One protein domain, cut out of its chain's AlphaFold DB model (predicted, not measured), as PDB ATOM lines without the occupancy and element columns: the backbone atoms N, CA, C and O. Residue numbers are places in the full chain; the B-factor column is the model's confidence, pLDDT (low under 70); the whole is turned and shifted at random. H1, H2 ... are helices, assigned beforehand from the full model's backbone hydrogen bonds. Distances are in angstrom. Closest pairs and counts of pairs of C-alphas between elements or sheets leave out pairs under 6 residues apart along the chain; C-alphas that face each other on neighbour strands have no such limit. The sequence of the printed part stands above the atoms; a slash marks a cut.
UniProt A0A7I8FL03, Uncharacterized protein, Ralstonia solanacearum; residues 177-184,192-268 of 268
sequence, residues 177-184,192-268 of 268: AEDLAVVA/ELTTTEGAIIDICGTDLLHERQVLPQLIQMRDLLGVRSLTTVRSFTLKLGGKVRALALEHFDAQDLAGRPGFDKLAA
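Overview. This is residues 177 to 184 and 192 to 268 of the 268 residues of an uncharacterized protein of Ralstonia solanacearum (UniProt A0A7I8FL03). One long helix, H5, makes the spine of an elongated model, and the shorter helices sit along it. H4 crosses its first end, with H2 side by side with H4 in the opposite direction; short H3 packs on the middle of H5, while H1 and H6 sit by its last end and residues 258 to 262 fold back from H6 toward H3. The printed part has 85 residues with six named helices, H1 to H6 in order along the chain, and no named strand; its class is all helix. It is compact, with a radius of gyration of the C-alphas of 13.7 A, and its C-alphas span 42 by 26 by 17 A.

Arrangement. Begin with H1, residues 177 to 184, which is close to but not clearly touching H5, residues 230 to 251: look at the closest C-alphas, those of Ala 181 and His 251, 7.6 A apart. These two run opposite ways at a steep tilt of 50 degrees. Beyond the cut, H2, residues 195 to 204, touches H4, residues 215 to 225, and their closest C-alphas, those of Ile 203 and Gln 217, are 6.2 A apart. They run opposite ways at a shallow tilt of 7 degrees. H2 is close to H5 but not clearly touching, with the closest C-alphas, those of Glu 197 and Leu 240, 7.0 A apart. Next find H3, residues 207 to 210, which touches H5 at residues 237 to 245 alone; the closest C-alphas, those of Leu 209 and Gly 241, are 5.3 A apart. H4 touches H5 at residues 230 to 234 alone, about perpendicular at 86 degrees, with the closest C-alphas, those of Arg 222 and Val 233, 5.9 A apart. Last comes H6, residues 254 to 257, which meets H5 only through their link and is apart from H4, for instance. In H1, H2, H4 and H5 every backbone O i to N i+4 pair is within hydrogen-bond range; H3 and H6 are too short for such a pair.

Along the chain. Find C-alpha 177 at (-25.588, 2.994, 19.817); from there H1 runs 10.6 A to residue 184. H2 measures 14.4 A and H4 15.1 A from first to last C-alpha, while H3 measures 4.9 A and H6 5.1 A. H5 begins at C-alpha 230, (-48.785, 25.845, -3.435), and runs 31.6 A to C-alpha 251, (-34.861, 11.576, 21.092).

Size, cuts and confidence. The two C-alphas farthest apart are those of Ala 177 and Arg 228, 44.1 A. Residues 185 to 191 are not printed, and C-alphas 184 and 192 stand 12.4 A apart across this cut. The links H2 to H3, H3 to H4, H4 to H5 and H5 to H6 are tight. The mean pLDDT of the printed part is 71.0; 31 residues are under 70, among them 177 to 184 and 254 to 268, the chain's last residue.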
ATOM      1  N   ALA A 177     -24.649   2.258  18.972       56.19
ATOM      2  CA  ALA A 177     -25.588   2.994  19.817       56.19
ATOM      3  C   ALA A 177     -26.359   4.062  19.020       56.19
ATOM      4  O   ALA A 177     -27.570   4.200  19.189       56.19
ATOM      5  N   GLU A 178     -25.679   4.765  18.110       57.25
ATOM      6  CA  GLU A 178     -26.311   5.714  17.188       57.25
ATOM      7  C   GLU A 178     -27.296   5.017  16.237       57.25
ATOM      8  O   GLU A 178     -28.412   5.503  16.060       57.25
ATOM      9  N   ASP A 179     -26.935   3.854  15.686       56.03
ATOM     10  CA  ASP A 179     -27.815   3.074  14.808       56.03
ATOM     11  C   ASP A 179     -29.092   2.624  15.543       56.03
ATOM     12  O   ASP A 179     -30.192   2.717  14.996       56.03
ATOM     13  N   LEU A 180     -28.981   2.209  16.811       60.69
ATOM     14  CA  LEU A 180     -30.139   1.851  17.640       60.69
ATOM     15  C   LEU A 180     -31.030   3.061  17.963       60.69
ATOM     16  O   LEU A 180     -32.255   2.948  17.905       60.69
ATOM     17  N   ALA A 181     -30.436   4.221  18.257       62.03
ATOM     18  CA  ALA A 181     -31.178   5.455  18.515       62.03
ATOM     19  C   ALA A 181     -31.923   5.952  17.262       62.03
ATOM     20  O   ALA A 181     -33.068   6.396  17.347       62.03
ATOM     21  N   VAL A 182     -31.316   5.812  16.080       63.94
ATOM     22  CA  VAL A 182     -31.959   6.128  14.795       63.94
ATOM     23  C   VAL A 182     -33.121   5.179  14.508       63.94
ATOM     24  O   VAL A 182     -34.187   5.640  14.105       63.94
ATOM     25  N   VAL A 183     -32.962   3.875  14.748       64.06
ATOM     26  CA  VAL A 183     -34.053   2.899  14.576       64.06
ATOM     27  C   VAL A 183     -35.220   3.200  15.522       64.06
ATOM     28  O   VAL A 183     -36.371   3.194  15.084       64.06
ATOM     29  N   ALA A 184     -34.940   3.531  16.787       65.81
ATOM     30  CA  ALA A 184     -35.963   3.922  17.756       65.81
ATOM     31  C   ALA A 184     -36.701   5.205  17.332       65.81
ATOM     32  O   ALA A 184     -37.931   5.245  17.340       65.81
ATOM     33  N   GLU A 192     -46.126   8.444  15.063       76.88
ATOM     34  CA  GLU A 192     -46.634   9.812  15.244       76.88
ATOM     35  C   GLU A 192     -47.064  10.513  13.957       76.88
ATOM     36  O   GLU A 192     -47.833  11.485  13.986       76.88
ATOM     37  N   LEU A 193     -46.564  10.062  12.812       80.31
ATOM     38  CA  LEU A 193     -46.897  10.632  11.518       80.31
ATOM     39  C   LEU A 193     -48.133   9.969  10.925       80.31
ATOM     40  O   LEU A 193     -48.283   8.751  10.900       80.31
ATOM     41  N   THR A 194     -49.007  10.792  10.356       81.12
ATOM     42  CA  THR A 194     -50.063  10.270   9.485       81.12
ATOM     43  C   THR A 194     -49.461   9.728   8.188       81.12
ATOM     44  O   THR A 194     -48.399  10.167   7.745       81.12
ATOM     45  N   THR A 195     -50.173   8.827   7.513       75.19
ATOM     46  CA  THR A 195     -49.765   8.288   6.202       75.19
ATOM     47  C   THR A 195     -49.480   9.391   5.176       75.19
ATOM     48  O   THR A 195     -48.533   9.299   4.398       75.19
ATOM     49  N   THR A 196     -50.261  10.473   5.207       74.44
ATOM     50  CA  THR A 196     -50.067  11.649   4.348       74.44
ATOM     51  C   THR A 196     -48.822  12.449   4.722       74.44
ATOM     52  O   THR A 196     -48.110  12.919   3.837       74.44
ATOM     53  N   GLU A 197     -48.542  12.609   6.017       80.81
ATOM     54  CA  GLU A 197     -47.319  13.263   6.482       80.81
ATOM     55  C   GLU A 197     -46.086  12.452   6.077       80.81
ATOM     56  O   GLU A 197     -45.185  13.024   5.471       80.81
ATOM     57  N   GLY A 198     -46.085  11.133   6.298       74.81
ATOM     58  CA  GLY A 198     -45.007  10.234   5.869       74.81
ATOM     59  C   GLY A 198     -44.712  10.339   4.369       74.81
ATOM     60  O   GLY A 198     -43.579  10.609   3.983       74.81
ATOM     61  N   ALA A 199     -45.748  10.293   3.523       72.06
ATOM     62  CA  ALA A 199     -45.588  10.443   2.074       72.06
ATOM     63  C   ALA A 199     -44.988  11.805   1.660       72.06
ATOM     64  O   ALA A 199     -44.301  11.917   0.645       72.06
ATOM     65  N   ILE A 200     -45.234  12.863   2.435       76.31
ATOM     66  CA  ILE A 200     -44.651  14.188   2.192       76.31
ATOM     67  C   ILE A 200     -43.190  14.246   2.636       76.31
ATOM     68  O   ILE A 200     -42.383  14.890   1.956       76.31
ATOM     69  N   ILE A 201     -42.838  13.566   3.730       78.06
ATOM     70  CA  ILE A 201     -41.437  13.377   4.120       78.06
ATOM     71  C   ILE A 201     -40.688  12.642   3.007       78.06
ATOM     72  O   ILE A 201     -39.593  13.073   2.660       78.06
ATOM     73  N   ASP A 202     -41.292  11.640   2.367       70.25
ATOM     74  CA  ASP A 202     -40.665  10.907   1.259       70.25
ATOM     75  C   ASP A 202     -40.405  11.795   0.033       70.25
ATOM     76  O   ASP A 202     -39.318  11.771  -0.547       70.25
ATOM     77  N   ILE A 203     -41.378  12.634  -0.346       70.88
ATOM     78  CA  ILE A 203     -41.233  13.570  -1.476       70.88
ATOM     79  C   ILE A 203     -40.149  14.624  -1.189       70.88
ATOM     80  O   ILE A 203     -39.413  15.039  -2.093       70.88
ATOM     81  N   CYS A 204     -40.058  15.087   0.060       69.88
ATOM     82  CA  CYS A 204     -39.129  16.144   0.454       69.88
ATOM     83  C   CYS A 204     -37.733  15.622   0.824       69.88
ATOM     84  O   CYS A 204     -36.755  16.350   0.684       69.88
ATOM     85  N   GLY A 205     -37.614  14.397   1.331       71.38
ATOM     86  CA  GLY A 205     -36.402  13.900   1.976       71.38
ATOM     87  C   GLY A 205     -35.849  14.888   3.011       71.38
ATOM     88  O   GLY A 205     -36.585  15.550   3.746       71.38
ATOM     89  N   THR A 206     -34.527  15.059   3.022       64.94
ATOM     90  CA  THR A 206     -33.844  16.046   3.874       64.94
ATOM     91  C   THR A 206     -34.217  17.494   3.544       64.94
ATOM     92  O   THR A 206     -34.074  18.366   4.404       64.94
ATOM     93  N   ASP A 207     -34.755  17.781   2.350       66.12
ATOM     94  CA  ASP A 207     -35.174  19.135   1.962       66.12
ATOM     95  C   ASP A 207     -36.360  19.623   2.804       66.12
ATOM     96  O   ASP A 207     -36.569  20.834   2.915       66.12
ATOM     97  N   LEU A 208     -37.096  18.703   3.450       74.12
ATOM     98  CA  LEU A 208     -38.144  19.002   4.430       74.12
ATOM     99  C   LEU A 208     -37.625  19.939   5.526       74.12
ATOM    100  O   LEU A 208     -38.232  20.970   5.806       74.12
ATOM    101  N   LEU A 209     -36.472  19.591   6.099       68.25
ATOM    102  CA  LEU A 209     -35.869  20.296   7.228       68.25
ATOM    103  C   LEU A 209     -35.129  21.567   6.795       68.25
ATOM    104  O   LEU A 209     -35.008  22.506   7.579       68.25
ATOM    105  N   HIS A 210     -34.697  21.625   5.533       65.06
ATOM    106  CA  HIS A 210     -34.032  22.793   4.948       65.06
ATOM    107  C   HIS A 210     -35.002  23.846   4.416       65.06
ATOM    108  O   HIS A 210     -34.566  24.945   4.078       65.06
ATOM    109  N   GLU A 211     -36.294  23.518   4.302       67.12
ATOM    110  CA  GLU A 211     -37.308  24.401   3.710       67.12
ATOM    111  C   GLU A 211     -36.964  24.785   2.251       67.12
ATOM    112  O   GLU A 211     -37.314  25.865   1.768       67.12
ATOM    113  N   ARG A 212     -36.244  23.894   1.546       66.56
ATOM    114  CA  ARG A 212     -35.702  24.090   0.185       66.56
ATOM    115  C   ARG A 212     -36.479  23.319  -0.880       66.56
ATOM    116  O   ARG A 212     -35.901  22.878  -1.869       66.56
ATOM    117  N   GLN A 213     -37.786  23.145  -0.700       71.88
ATOM    118  CA  GLN A 213     -38.568  22.343  -1.639       71.88
ATOM    119  C   GLN A 213     -38.589  22.992  -3.028       71.88
ATOM    120  O   GLN A 213     -38.990  24.149  -3.190       71.88
ATOM    121  N   VAL A 214     -38.169  22.235  -4.040       74.00
ATOM    122  CA  VAL A 214     -38.183  22.684  -5.437       74.00
ATOM    123  C   VAL A 214     -39.596  22.604  -6.016       74.00
ATOM    124  O   VAL A 214     -40.436  21.827  -5.563       74.00
ATOM    125  N   LEU A 215     -39.878  23.395  -7.055       65.12
ATOM    126  CA  LEU A 215     -41.211  23.470  -7.665       65.12
ATOM    127  C   LEU A 215     -41.813  22.094  -8.041       65.12
ATOM    128  O   LEU A 215     -42.995  21.894  -7.760       65.12
ATOM    129  N   PRO A 216     -41.054  21.119  -8.587       74.88
ATOM    130  CA  PRO A 216     -41.580  19.776  -8.840       74.88
ATOM    131  C   PRO A 216     -42.064  19.040  -7.579       74.88
ATOM    132  O   PRO A 216     -43.128  18.429  -7.613       74.88
ATOM    133  N   GLN A 217     -41.339  19.145  -6.459       74.81
ATOM    134  CA  GLN A 217     -41.749  18.555  -5.175       74.81
ATOM    135  C   GLN A 217     -43.019  19.236  -4.652       74.81
ATOM    136  O   GLN A 217     -43.955  18.568  -4.221       74.81
ATOM    137  N   LEU A 218     -43.089  20.570  -4.745       74.31
ATOM    138  CA  LEU A 218     -44.269  21.344  -4.348       74.31
ATOM    139  C   LEU A 218     -45.521  20.953  -5.147       74.31
ATOM    140  O   LEU A 218     -46.610  20.900  -4.581       74.31
ATOM    141  N   ILE A 219     -45.369  20.653  -6.438       70.62
ATOM    142  CA  ILE A 219     -46.461  20.182  -7.298       70.62
ATOM    143  C   ILE A 219     -46.887  18.757  -6.924       70.62
ATOM    144  O   ILE A 219     -48.077  18.513  -6.771       70.62
ATOM    145  N   GLN A 220     -45.944  17.840  -6.697       75.62
ATOM    146  CA  GLN A 220     -46.275  16.473  -6.274       75.62
ATOM    147  C   GLN A 220     -47.000  16.445  -4.923       75.62
ATOM    148  O   GLN A 220     -48.017  15.773  -4.783       75.62
ATOM    149  N   MET A 221     -46.538  17.233  -3.948       81.75
ATOM    150  CA  MET A 221     -47.214  17.361  -2.654       81.75
ATOM    151  C   MET A 221     -48.594  18.004  -2.780       81.75
ATOM    152  O   MET A 221     -49.519  17.611  -2.077       81.75
ATOM    153  N   ARG A 222     -48.755  18.989  -3.673       80.94
ATOM    154  CA  ARG A 222     -50.058  19.597  -3.966       80.94
ATOM    155  C   ARG A 222     -51.052  18.547  -4.445       80.94
ATOM    156  O   ARG A 222     -52.180  18.517  -3.957       80.94
ATOM    157  N   ASP A 223     -50.622  17.727  -5.397       76.94
ATOM    158  CA  ASP A 223     -51.461  16.709  -6.018       76.94
ATOM    159  C   ASP A 223     -51.798  15.601  -5.008       76.94
ATOM    160  O   ASP A 223     -52.950  15.183  -4.927       76.94
ATOM    161  N   LEU A 224     -50.839  15.221  -4.155       79.69
ATOM    162  CA  LEU A 224     -51.038  14.267  -3.061       79.69
ATOM    163  C   LEU A 224     -51.988  14.789  -1.967       79.69
ATOM    164  O   LEU A 224     -52.822  14.043  -1.465       79.69
ATOM    165  N   LEU A 225     -51.898  16.075  -1.617       80.94
ATOM    166  CA  LEU A 225     -52.776  16.720  -0.632       80.94
ATOM    167  C   LEU A 225     -54.157  17.094  -1.199       80.94
ATOM    168  O   LEU A 225     -55.035  17.505  -0.441       80.94
ATOM    169  N   GLY A 226     -54.353  17.027  -2.521       79.31
ATOM    170  CA  GLY A 226     -55.595  17.445  -3.179       79.31
ATOM    171  C   GLY A 226     -55.909  18.942  -3.040       79.31
ATOM    172  O   GLY A 226     -57.064  19.356  -3.160       79.31
ATOM    173  N   VAL A 227     -54.904  19.782  -2.769       79.69
ATOM    174  CA  VAL A 227     -55.082  21.225  -2.529       79.69
ATOM    175  C   VAL A 227     -54.790  22.040  -3.784       79.69
ATOM    176  O   VAL A 227     -53.948  21.690  -4.595       79.69
ATOM    177  N   ARG A 228     -55.455  23.184  -3.971       74.69
ATOM    178  CA  ARG A 228     -55.246  24.013  -5.178       74.69
ATOM    179  C   ARG A 228     -54.032  24.936  -5.094       74.69
ATOM    180  O   ARG A 228     -53.504  25.341  -6.127       74.69
ATOM    181  N   SER A 229     -53.599  25.293  -3.884       82.12
ATOM    182  CA  SER A 229     -52.574  26.317  -3.676       82.12
ATOM    183  C   SER A 229     -51.242  25.742  -3.205       82.12
ATOM    184  O   SER A 229     -51.179  25.040  -2.198       82.12
ATOM    185  N   LEU A 230     -50.153  26.147  -3.868       74.81
ATOM    186  CA  LEU A 230     -48.785  25.845  -3.435       74.81
ATOM    187  C   LEU A 230     -48.420  26.538  -2.113       74.81
ATOM    188  O   LEU A 230     -47.546  26.058  -1.398       74.81
ATOM    189  N   THR A 231     -49.090  27.638  -1.747       75.56
ATOM    190  CA  THR A 231     -48.886  28.254  -0.424       75.56
ATOM    191  C   THR A 231     -49.404  27.362   0.697       75.56
ATOM    192  O   THR A 231     -48.742  27.251   1.723       75.56
ATOM    193  N   THR A 232     -50.527  26.670   0.488       73.81
ATOM    194  CA  THR A 232     -51.069  25.697   1.448       73.81
ATOM    195  C   THR A 232     -50.116  24.524   1.630       73.81
ATOM    196  O   THR A 232     -49.834  24.148   2.765       73.81
ATOM    197  N   VAL A 233     -49.561  24.011   0.527       80.75
ATOM    198  CA  VAL A 233     -48.511  22.984   0.557       80.75
ATOM    199  C   VAL A 233     -47.319  23.477   1.365       80.75
ATOM    200  O   VAL A 233     -46.932  22.832   2.326       80.75
ATOM    201  N   ARG A 234     -46.798  24.671   1.063       78.06
ATOM    202  CA  ARG A 234     -45.640  25.231   1.768       78.06
ATOM    203  C   ARG A 234     -45.885  25.399   3.269       78.06
ATOM    204  O   ARG A 234     -45.026  25.045   4.068       78.06
ATOM    205  N   SER A 235     -47.051  25.906   3.670       79.44
ATOM    206  CA  SER A 235     -47.419  26.014   5.087       79.44
ATOM    207  C   SER A 235     -47.528  24.651   5.769       79.44
ATOM    208  O   SER A 235     -47.134  24.525   6.925       79.44
ATOM    209  N   PHE A 236     -48.046  23.639   5.071       83.69
ATOM    210  CA  PHE A 236     -48.105  22.270   5.573       83.69
ATOM    211  C   PHE A 236     -46.698  21.691   5.764       83.69
ATOM    212  O   PHE A 236     -46.372  21.218   6.847       83.69
ATOM    213  N   THR A 237     -45.832  21.817   4.756       82.94
ATOM    214  CA  THR A 237     -44.450  21.325   4.791       82.94
ATOM    215  C   THR A 237     -43.641  21.966   5.922       82.94
ATOM    216  O   THR A 237     -42.902  21.272   6.613       82.94
ATOM    217  N   LEU A 238     -43.823  23.269   6.177       81.19
ATOM    218  CA  LEU A 238     -43.179  23.967   7.298       81.19
ATOM    219  C   LEU A 238     -43.643  23.441   8.663       81.19
ATOM    220  O   LEU A 238     -42.824  23.242   9.559       81.19
ATOM    221  N   LYS A 239     -44.951  23.197   8.826       84.38
ATOM    222  CA  LYS A 239     -45.505  22.623  10.062       84.38
ATOM    223  C   LYS A 239     -44.992  21.208  10.299       84.38
ATOM    224  O   LYS A 239     -44.582  20.895  11.412       84.38
ATOM    225  N   LEU A 240     -44.961  20.392   9.249       83.94
ATOM    226  CA  LEU A 240     -44.440  19.033   9.308       83.94
ATOM    227  C   LEU A 240     -42.941  19.016   9.638       83.94
ATOM    228  O   LEU A 240     -42.522  18.277  10.520       83.94
ATOM    229  N   GLY A 241     -42.142  19.888   9.016       81.69
ATOM    230  CA  GLY A 241     -40.731  20.054   9.373       81.69
ATOM    231  C   GLY A 241     -40.537  20.482  10.834       81.69
ATOM    232  O   GLY A 241     -39.635  19.990  11.504       81.69
ATOM    233  N   GLY A 242     -41.412  21.345  11.359       80.50
ATOM    234  CA  GLY A 242     -41.449  21.692  12.784       80.50
ATOM    235  C   GLY A 242     -41.748  20.495  13.691       80.50
ATOM    236  O   GLY A 242     -41.034  20.291  14.667       80.50
ATOM    237  N   LYS A 243     -42.746  19.680  13.333       83.00
ATOM    238  CA  LYS A 243     -43.115  18.451  14.054       83.00
ATOM    239  C   LYS A 243     -41.953  17.454  14.098       83.00
ATOM    240  O   LYS A 243     -41.586  17.003  15.173       83.00
ATOM    241  N   VAL A 244     -41.314  17.181  12.959       82.62
ATOM    242  CA  VAL A 244     -40.166  16.258  12.880       82.62
ATOM    243  C   VAL A 244     -38.977  16.761  13.706       82.62
ATOM    244  O   VAL A 244     -38.323  15.968  14.374       82.62
ATOM    245  N   ARG A 245     -38.708  18.075  13.705       78.31
ATOM    246  CA  ARG A 245     -37.657  18.668  14.551       78.31
ATOM    247  C   ARG A 245     -37.955  18.531  16.041       78.31
ATOM    248  O   ARG A 245     -37.037  18.239  16.794       78.31
ATOM    249  N   ALA A 246     -39.205  18.742  16.454       81.25
ATOM    250  CA  ALA A 246     -39.610  18.570  17.847       81.25
ATOM    251  C   ALA A 246     -39.410  17.118  18.303       81.25
ATOM    252  O   ALA A 246     -38.740  16.893  19.303       81.25
ATOM    253  N   LEU A 247     -39.866  16.148  17.505       80.69
ATOM    254  CA  LEU A 247     -39.680  14.721  17.793       80.69
ATOM    255  C   LEU A 247     -38.204  14.321  17.854       80.69
ATOM    256  O   LEU A 247     -37.795  13.541  18.705       80.69
ATOM    257  N   ALA A 248     -37.376  14.879  16.971       75.50
ATOM    258  CA  ALA A 248     -35.944  14.617  16.997       75.50
ATOM    259  C   ALA A 248     -35.276  15.157  18.273       75.50
ATOM    260  O   ALA A 248     -34.386  14.501  18.798       75.50
ATOM    261  N   LEU A 249     -35.712  16.304  18.802       75.69
ATOM    262  CA  LEU A 249     -35.195  16.859  20.063       75.69
ATOM    263  C   LEU A 249     -35.669  16.099  21.307       75.69
ATOM    264  O   LEU A 249     -35.054  16.217  22.361       75.69
ATOM    265  N   GLU A 250     -36.756  15.336  21.206       78.19
ATOM    266  CA  GLU A 250     -37.184  14.427  22.274       78.19
ATOM    267  C   GLU A 250     -36.324  13.156  22.330       78.19
ATOM    268  O   GLU A 250     -36.286  12.495  23.366       78.19
ATOM    269  N   HIS A 251     -35.645  12.810  21.230       70.81
ATOM    270  CA  HIS A 251     -34.861  11.576  21.092       70.81
ATOM    271  C   HIS A 251     -33.347  11.773  21.055       70.81
ATOM    272  O   HIS A 251     -32.611  10.854  21.412       70.81
ATOM    273  N   PHE A 252     -32.874  12.939  20.628       72.00
ATOM    274  CA  PHE A 252     -31.455  13.248  20.522       72.00
ATOM    275  C   PHE A 252     -31.137  14.541  21.262       72.00
ATOM    276  O   PHE A 252     -31.895  15.512  21.199       72.00
ATOM    277  N   ASP A 253     -29.968  14.577  21.900       71.88
ATOM    278  CA  ASP A 253     -29.477  15.798  22.517       71.88
ATOM    279  C   ASP A 253     -29.263  16.878  21.449       71.88
ATOM    280  O   ASP A 253     -28.768  16.633  20.345       71.88
ATOM    281  N   ALA A 254     -29.598  18.126  21.788       64.62
ATOM    282  CA  ALA A 254     -29.454  19.255  20.869       64.62
ATOM    283  C   ALA A 254     -28.005  19.433  20.365       64.62
ATOM    284  O   ALA A 254     -27.795  19.962  19.275       64.62
ATOM    285  N   GLN A 255     -27.012  18.971  21.136       62.38
ATOM    286  CA  GLN A 255     -25.599  18.976  20.748       62.38
ATOM    287  C   GLN A 255     -25.273  17.930  19.672       62.38
ATOM    288  O   GLN A 255     -24.472  18.220  18.787       62.38
ATOM    289  N   ASP A 256     -25.937  16.773  19.683       64.00
ATOM    290  CA  ASP A 256     -25.747  15.712  18.682       64.00
ATOM    291  C   ASP A 256     -26.419  16.051  17.346       64.00
ATOM    292  O   ASP A 256     -26.015  15.579  16.276       64.00
ATOM    293  N   LEU A 257     -27.453  16.894  17.411       60.69
ATOM    294  CA  LEU A 257     -28.161  17.449  16.262       60.69
ATOM    295  C   LEU A 257     -27.501  18.726  15.716       60.69
ATOM    296  O   LEU A 257     -27.764  19.109  14.573       60.69
ATOM    297  N   ALA A 258     -26.635  19.384  16.490       54.88
ATOM    298  CA  ALA A 258     -25.955  20.603  16.068       54.88
ATOM    299  C   ALA A 258     -24.997  20.327  14.893       54.88
ATOM    300  O   ALA A 258     -24.160  19.429  14.936       54.88
ATOM    301  N   GLY A 259     -25.128  21.104  13.812       54.09
ATOM    302  CA  GLY A 259     -24.362  20.911  12.574       54.09
ATOM    303  C   GLY A 259     -24.892  19.798  11.663       54.09
ATOM    304  O   GLY A 259     -24.308  19.554  10.604       54.09
ATOM    305  N   ARG A 260     -25.997  19.130  12.038       62.09
ATOM    306  CA  ARG A 260     -26.710  18.227  11.131       62.09
ATOM    307  C   ARG A 260     -27.625  19.038  10.199       62.09
ATOM    308  O   ARG A 260     -28.403  19.868  10.675       62.09
ATOM    309  N   PRO A 261     -27.600  18.760   8.882       56.31
ATOM    310  CA  PRO A 261     -28.349  19.526   7.889       56.31
ATOM    311  C   PRO A 261     -29.844  19.662   8.237       56.31
ATOM    312  O   PRO A 261     -30.560  18.661   8.322       56.31
ATOM    313  N   GLY A 262     -30.333  20.896   8.422       57.97
ATOM    314  CA  GLY A 262     -31.742  21.182   8.748       57.97
ATOM    315  C   GLY A 262     -32.066  21.291  10.248       57.97
ATOM    316  O   GLY A 262     -33.179  21.690  10.605       57.97
ATOM    317  N   PHE A 263     -31.081  21.018  11.109       60.44
ATOM    318  CA  PHE A 263     -31.078  21.300  12.551       60.44
ATOM    319  C   PHE A 263     -30.191  22.507  12.899       60.44
ATOM    320  O   PHE A 263     -30.125  22.930  14.048       60.44
ATOM    321  N   ASP A 264     -29.581  23.137  11.893       58.84
ATOM    322  CA  ASP A 264     -28.652  24.267  12.039       58.84
ATOM    323  C   ASP A 264     -29.264  25.484  12.757       58.84
ATOM    324  O   ASP A 264     -28.550  26.297  13.336       58.84
ATOM    325  N   LYS A 265     -30.599  25.612  12.735       53.06
ATOM    326  CA  LYS A 265     -31.352  26.675  13.422       53.06
ATOM    327  C   LYS A 265     -31.754  26.333  14.863       53.06
ATOM    328  O   LYS A 265     -32.382  27.166  15.499       53.06
ATOM    329  N   LEU A 266     -31.468  25.124  15.355       49.47
ATOM    330  CA  LEU A 266     -31.792  24.698  16.725       49.47
ATOM    331  C   LEU A 266     -30.674  24.996  17.728       49.47
ATOM    332  O   LEU A 266     -30.923  25.008  18.927       49.47
ATOM    333  N   ALA A 267     -29.462  25.257  17.237       36.56
ATOM    334  CA  ALA A 267     -28.316  25.674  18.043       36.56
ATOM    335  C   ALA A 267     -28.208  27.208  18.220       36.56
ATOM    336  O   ALA A 267     -27.225  27.681  18.790       36.56
ATOM    337  N   ALA A 268     -29.179  27.975  17.708       37.78
ATOM    338  CA  ALA A 268     -29.271  29.434  17.820       37.78
ATOM    339  C   ALA A 268     -30.432  29.827  18.738       37.78
ATOM    340  O   ALA A 268     -30.255  30.797  19.510       37.78
TER     341      ALA A 268